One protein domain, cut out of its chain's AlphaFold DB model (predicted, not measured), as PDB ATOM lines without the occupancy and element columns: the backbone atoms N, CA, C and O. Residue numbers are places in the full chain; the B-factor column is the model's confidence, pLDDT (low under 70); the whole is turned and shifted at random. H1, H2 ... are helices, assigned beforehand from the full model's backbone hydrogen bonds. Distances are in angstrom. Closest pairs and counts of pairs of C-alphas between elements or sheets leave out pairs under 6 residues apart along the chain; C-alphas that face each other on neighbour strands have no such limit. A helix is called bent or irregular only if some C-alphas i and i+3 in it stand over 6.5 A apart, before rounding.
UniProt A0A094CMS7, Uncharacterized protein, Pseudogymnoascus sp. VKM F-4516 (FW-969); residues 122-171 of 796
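What this domain is: This is residues 122 to 171 of the 796 residues of an uncharacterized protein of Pseudogymnoascus sp. VKM F-4516 (FW-969) (UniProt A0A094CMS7). Two helices meet near their ends in a wide, open V: the shorter, H1, comes in to the corner, and the much longer H2 leaves it, running on the same way. The link, residues 138 to 143, loops at the corner, and the two arms stick out from it, with residues 122 to 128 of H1 and 155 to 171 of H2 standing free. The printed part has 50 residues, with two named helices in the order H1, H2 and no named strand, and its class is all helix. It is extended, a rod with a radius of gyration of the C-alphas of 15.2 A and spans of 49 by 21 by 13 A.

Where its parts are: Find C-alpha 122 at (154.652, 91.253, 55.533); from there H1, residues 122 to 137, runs 22.6 A to C-alpha 137 at (133.569, 95.946, 62.340). After the link, look for Gln 144, where H2, residues 144 to 171, begins; it runs 40.6 A to C-alpha 171 at (109.740, 72.884, 54.530). Neither helix is bent.

How they stand to each other: Look at Ala 136 and Gln 147, whose C-alphas, 4.9 A apart, are the closest of the two helices. H1 and H2 touch, with 11 pairs of C-alphas within 8 A, and H2 does so with residues 146 to 150 alone. Their lines stand at a steep tilt of 57 degrees, and they run the same way. Their centres are 22.9 A apart. Along the backbones of H1 and H2, every O i to N i+4 pair is within hydrogen-bond range.

The domain as a whole: The two C-alphas farthest apart are those of Phe 124 and Met 171, at 49.5 A. The printed part has no cut, and its one link, H1 to H2, is short but not tight. The mean pLDDT of the printed part is 82.7; look to residues 170 to 171 for the model's low confidence, under 70.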
ATOM      1  N   PHE A 122     155.945  91.931  55.425       85.31
ATOM      2  CA  PHE A 122     154.652  91.253  55.533       85.31
ATOM      3  C   PHE A 122     154.011  91.393  56.923       85.31
ATOM      4  O   PHE A 122     152.804  91.605  57.025       85.31
ATOM      5  N   LEU A 123     154.801  91.312  58.002       87.38
ATOM      6  CA  LEU A 123     154.274  91.388  59.370       87.38
ATOM      7  C   LEU A 123     153.627  92.746  59.670       87.38
ATOM      8  O   LEU A 123     152.603  92.808  60.348       87.38
ATOM      9  N   PHE A 124     154.211  93.826  59.148       86.56
ATOM     10  CA  PHE A 124     153.711  95.184  59.341       86.56
ATOM     11  C   PHE A 124     152.444  95.447  58.518       86.56
ATOM     12  O   PHE A 124     151.490  96.035  59.031       86.56
ATOM     13  N   GLU A 125     152.397  94.960  57.273       87.19
ATOM     14  CA  GLU A 125     151.184  95.005  56.447       87.19
ATOM     15  C   GLU A 125     150.047  94.199  57.086       87.19
ATOM     16  O   GLU A 125     148.931  94.703  57.208       87.19
ATOM     17  N   TRP A 126     150.337  92.980  57.555       88.62
ATOM     18  CA  TRP A 126     149.370  92.115  58.228       88.62
ATOM     19  C   TRP A 126     148.829  92.743  59.519       88.62
ATOM     20  O   TRP A 126     147.616  92.768  59.716       88.62
ATOM     21  N   TRP A 127     149.698  93.299  60.369       88.81
ATOM     22  CA  TRP A 127     149.300  93.981  61.606       88.81
ATOM     23  C   TRP A 127     148.420  95.205  61.329       88.81
ATOM     24  O   TRP A 127     147.381  95.384  61.966       88.81
ATOM     25  N   SER A 128     148.800  96.012  60.335       88.31
ATOM     26  CA  SER A 128     148.031  97.187  59.913       88.31
ATOM     27  C   SER A 128     146.650  96.786  59.386       88.31
ATOM     28  O   SER A 128     145.642  97.355  59.796       88.31
ATOM     29  N   LEU A 129     146.588  95.760  58.528       88.00
ATOM     30  CA  LEU A 129     145.344  95.233  57.966       88.00
ATOM     31  C   LEU A 129     144.442  94.599  59.037       88.00
ATOM     32  O   LEU A 129     143.229  94.802  59.007       88.00
ATOM     33  N   PHE A 130     145.014  93.870  60.000       89.75
ATOM     34  CA  PHE A 130     144.280  93.299  61.129       89.75
ATOM     35  C   PHE A 130     143.565  94.390  61.935       89.75
ATOM     36  O   PHE A 130     142.347  94.324  62.110       89.75
ATOM     37  N   TRP A 131     144.294  95.423  62.369       88.31
ATOM     38  CA  TRP A 131     143.707  96.533  63.124       88.31
ATOM     39  C   TRP A 131     142.693  97.333  62.314       88.31
ATOM     40  O   TRP A 131     141.696  97.795  62.870       88.31
ATOM     41  N   ASP A 132     142.912  97.466  61.010       87.69
ATOM     42  CA  ASP A 132     141.976  98.131  60.116       87.69
ATOM     43  C   ASP A 132     140.640  97.369  60.021       87.69
ATOM     44  O   ASP A 132     139.565  97.933  60.233       87.69
ATOM     45  N   MET A 133     140.689  96.052  59.804       85.38
ATOM     46  CA  MET A 133     139.501  95.192  59.729       85.38
ATOM     47  C   MET A 133     138.773  95.075  61.078       85.38
ATOM     48  O   MET A 133     137.546  95.194  61.124       85.38
ATOM     49  N   PHE A 134     139.516  94.937  62.179       87.06
ATOM     50  CA  PHE A 134     138.983  94.885  63.545       87.06
ATOM     51  C   PHE A 134     138.254  96.183  63.933       87.06
ATOM     52  O   PHE A 134     137.140  96.159  64.462       87.06
ATOM     53  N   ASN A 135     138.833  97.342  63.605       87.12
ATOM     54  CA  ASN A 135     138.175  98.626  63.835       87.12
ATOM     55  C   ASN A 135     137.019  98.882  62.852       87.12
ATOM     56  O   ASN A 135     136.064  99.569  63.216       87.12
ATOM     57  N   ALA A 136     137.039  98.322  61.638       84.12
ATOM     58  CA  ALA A 136     135.949  98.471  60.670       84.12
ATOM     59  C   ALA A 136     134.648  97.807  61.131       84.12
ATOM     60  O   ALA A 136     133.585  98.416  61.014       84.12
ATOM     61  N   GLN A 137     134.726  96.615  61.727       75.69
ATOM     62  CA  GLN A 137     133.569  95.946  62.340       75.69
ATOM     63  C   GLN A 137     132.989  96.754  63.512       75.69
ATOM     64  O   GLN A 137     131.778  96.786  63.710       75.69
ATOM     65  N   ARG A 138     133.847  97.478  64.242       82.31
ATOM     66  CA  ARG A 138     133.472  98.391  65.337       82.31
ATOM     67  C   ARG A 138     133.018  99.782  64.863       82.31
ATOM     68  O   ARG A 138     132.752 100.641  65.699       82.31
ATOM     69  N   GLY A 139     132.962 100.036  63.550       71.31
ATOM     70  CA  GLY A 139     132.622 101.344  62.970       71.31
ATOM     71  C   GLY A 139     133.670 102.448  63.196       71.31
ATOM     72  O   GLY A 139     133.363 103.618  62.996       71.31
ATOM     73  N   LYS A 140     134.888 102.085  63.624       74.38
ATOM     74  CA  LYS A 140     135.984 102.992  64.023       74.38
ATOM     75  C   LYS A 140     137.180 103.020  63.060       74.38
ATOM     76  O   LYS A 140     138.109 103.783  63.289       74.38
ATOM     77  N   SER A 141     137.197 102.195  62.010       72.94
ATOM     78  CA  SER A 141     138.255 102.241  60.984       72.94
ATOM     79  C   SER A 141     138.149 103.512  60.142       72.94
ATOM     80  O   SER A 141     137.058 103.884  59.710       72.94
ATOM     81  N   GLU A 142     139.293 104.127  59.848       71.81
ATOM     82  CA  GLU A 142     139.421 105.256  58.916       71.81
ATOM     83  C   GLU A 142     139.493 104.803  57.439       71.81
ATOM     84  O   GLU A 142     139.353 105.605  56.513       71.81
ATOM     85  N   SER A 143     139.681 103.502  57.191       76.88
ATOM     86  CA  SER A 143     139.873 102.910  55.867       76.88
ATOM     87  C   SER A 143     138.559 102.520  55.208       76.88
ATOM     88  O   SER A 143     137.852 101.590  55.608       76.88
ATOM     89  N   GLN A 144     138.278 103.152  54.072       79.19
ATOM     90  CA  GLN A 144     137.127 102.790  53.246       79.19
ATOM     91  C   GLN A 144     137.198 101.348  52.708       79.19
ATOM     92  O   GLN A 144     136.165 100.798  52.326       79.19
ATOM     93  N   ASN A 145     138.380 100.722  52.662       84.50
ATOM     94  CA  ASN A 145     138.542  99.360  52.154       84.50
ATOM     95  C   ASN A 145     138.105  98.322  53.194       84.50
ATOM     96  O   ASN A 145     137.254  97.483  52.888       84.50
ATOM     97  N   ALA A 146     138.594  98.426  54.434       83.50
ATOM     98  CA  ALA A 146     138.156  97.558  55.524       83.50
ATOM     99  C   ALA A 146     136.670  97.765  55.856       83.50
ATOM    100  O   ALA A 146     135.940  96.785  56.015       83.50
ATOM    101  N   GLN A 147     136.176  99.011  55.841       83.88
ATOM    102  CA  GLN A 147     134.739  99.294  55.954       83.88
ATOM    103  C   GLN A 147     133.918  98.588  54.860       83.88
ATOM    104  O   GLN A 147     132.897  97.967  55.164       83.88
ATOM    105  N   ARG A 148     134.337  98.644  53.586       85.44
ATOM    106  CA  ARG A 148     133.639  97.948  52.485       85.44
ATOM    107  C   ARG A 148     133.664  96.431  52.657       85.44
ATOM    108  O   ARG A 148     132.641  95.799  52.409       85.44
ATOM    109  N   TYR A 149     134.786  95.864  53.102       86.00
ATOM    110  CA  TYR A 149     134.889  94.433  53.391       86.00
ATOM    111  C   TYR A 149     133.942  94.017  54.524       86.00
ATOM    112  O   TYR A 149     133.137  93.111  54.333       86.00
ATOM    113  N   ALA A 150     133.963  94.715  55.665       85.81
ATOM    114  CA  ALA A 150     133.099  94.415  56.807       85.81
ATOM    115  C   ALA A 150     131.605  94.464  56.428       85.81
ATOM    116  O   ALA A 150     130.859  93.530  56.719       85.81
ATOM    117  N   ASN A 151     131.183  95.502  55.694       86.00
ATOM    118  CA  ASN A 151     129.810  95.620  55.190       86.00
ATOM    119  C   ASN A 151     129.437  94.495  54.203       86.00
ATOM    120  O   ASN A 151     128.321  93.980  54.257       86.00
ATOM    121  N   TYR A 152     130.349  94.098  53.309       88.88
ATOM    122  CA  TYR A 152     130.118  92.997  52.368       88.88
ATOM    123  C   TYR A 152     129.960  91.652  53.094       88.88
ATOM    124  O   TYR A 152     128.984  90.938  52.863       88.88
ATOM    125  N   THR A 153     130.878  91.338  54.009       86.75
ATOM    126  CA  THR A 153     130.879  90.086  54.776       86.75
ATOM    127  C   THR A 153     129.636  89.976  55.661       86.75
ATOM    128  O   THR A 153     128.960  88.949  55.622       86.75
ATOM    129  N   GLN A 154     129.239  91.050  56.358       84.62
ATOM    130  CA  GLN A 154     128.019  91.044  57.177       84.62
ATOM    131  C   GLN A 154     126.731  90.960  56.331       84.62
ATOM    132  O   GLN A 154     125.738  90.362  56.748       84.62
ATOM    133  N   ALA A 155     126.715  91.517  55.114       86.62
ATOM    134  CA  ALA A 155     125.606  91.301  54.182       86.62
ATOM    135  C   ALA A 155     125.545  89.837  53.696       86.62
ATOM    136  O   ALA A 155     124.457  89.281  53.521       86.62
ATOM    137  N   GLN A 156     126.702  89.194  53.515       85.19
ATOM    138  CA  GLN A 156     126.803  87.800  53.086       85.19
ATOM    139  C   GLN A 156     126.393  86.807  54.189       85.19
ATOM    140  O   GLN A 156     125.670  85.853  53.885       85.19
ATOM    141  N   SER A 157     126.775  87.032  55.455       85.56
ATOM    142  CA  SER A 157     126.351  86.183  56.582       85.56
ATOM    143  C   SER A 157     124.833  86.252  56.784       85.56
ATOM    144  O   SER A 157     124.164  85.215  56.795       85.56
ATOM    145  N   ARG A 158     124.254  87.463  56.776       85.81
ATOM    146  CA  ARG A 158     122.795  87.683  56.814       85.81
ATOM    147  C   ARG A 158     122.057  86.981  55.664       85.81
ATOM    148  O   ARG A 158     121.031  86.348  55.905       85.81
ATOM    149  N   PHE A 159     122.581  87.013  54.434       85.50
ATOM    150  CA  PHE A 159     121.973  86.304  53.295       85.50
ATOM    151  C   PHE A 159     122.056  84.769  53.428       85.50
ATOM    152  O   PHE A 159     121.098  84.069  53.089       85.50
ATOM    153  N   LYS A 160     123.168  84.229  53.955       88.00
ATOM    154  CA  LYS A 160     123.331  82.790  54.254       88.00
ATOM    155  C   LYS A 160     122.308  82.338  55.311       88.00
ATOM    156  O   LYS A 160     121.632  81.326  55.110       88.00
ATOM    157  N   GLN A 161     122.125  83.128  56.372       82.19
ATOM    158  CA  GLN A 161     121.115  82.895  57.411       82.19
ATOM    159  C   GLN A 161     119.676  82.984  56.867       82.19
ATOM    160  O   GLN A 161     118.881  82.076  57.114       82.19
ATOM    161  N   GLU A 162     119.325  84.015  56.083       83.06
ATOM    162  CA  GLU A 162     117.979  84.137  55.492       83.06
ATOM    163  C   GLU A 162     117.674  82.959  54.553       83.06
ATOM    164  O   GLU A 162     116.577  82.400  54.601       83.06
ATOM    165  N   GLN A 163     118.645  82.512  53.748       82.88
ATOM    166  CA  GLN A 163     118.482  81.343  52.882       82.88
ATOM    167  C   GLN A 163     118.166  80.070  53.684       82.88
ATOM    168  O   GLN A 163     117.231  79.342  53.333       82.88
ATOM    169  N   GLN A 164     118.902  79.812  54.768       81.44
ATOM    170  CA  GLN A 164     118.685  78.653  55.638       81.44
ATOM    171  C   GLN A 164     117.328  78.737  56.357       81.44
ATOM    172  O   GLN A 164     116.556  77.774  56.357       81.44
ATOM    173  N   GLN A 165     116.985  79.905  56.904       80.19
ATOM    174  CA  GLN A 165     115.729  80.125  57.621       80.19
ATOM    175  C   GLN A 165     114.509  80.053  56.684       80.19
ATOM    176  O   GLN A 165     113.474  79.489  57.049       80.19
ATOM    177  N   ASN A 166     114.628  80.552  55.450       82.19
ATOM    178  CA  ASN A 166     113.581  80.453  54.437       82.19
ATOM    179  C   ASN A 166     113.429  79.019  53.899       82.19
ATOM    180  O   ASN A 166     112.305  78.595  53.640       82.19
ATOM    181  N   MET A 167     114.508  78.231  53.807       79.69
ATOM    182  CA  MET A 167     114.418  76.793  53.512       79.69
ATOM    183  C   MET A 167     113.641  76.050  54.609       79.69
ATOM    184  O   MET A 167     112.719  75.290  54.306       79.69
ATOM    185  N   LEU A 168     113.941  76.328  55.882       75.56
ATOM    186  CA  LEU A 168     113.239  75.735  57.024       75.56
ATOM    187  C   LEU A 168     111.754  76.150  57.058       75.56
ATOM    188  O   LEU A 168     110.869  75.316  57.270       75.56
ATOM    189  N   ARG A 169     111.454  77.424  56.763       74.69
ATOM    190  CA  ARG A 169     110.082  77.950  56.649       74.69
ATOM    191  C   ARG A 169     109.322  77.347  55.458       74.69
ATOM    192  O   ARG A 169     108.141  77.036  55.605       74.69
ATOM    193  N   ALA A 170     109.980  77.128  54.319       66.81
ATOM    194  CA  ALA A 170     109.394  76.472  53.148       66.81
ATOM    195  C   ALA A 170     109.086  74.988  53.409       66.81
ATOM    196  O   ALA A 170     108.016  74.513  53.035       66.81
ATOM    197  N   MET A 171     109.970  74.271  54.110       59.69
ATOM    198  CA  MET A 171     109.740  72.884  54.530       59.69
ATOM    199  C   MET A 171     108.557  72.775  55.507       59.69
ATOM    200  O   MET A 171     107.705  71.900  55.350       59.69
TER     201      MET A 171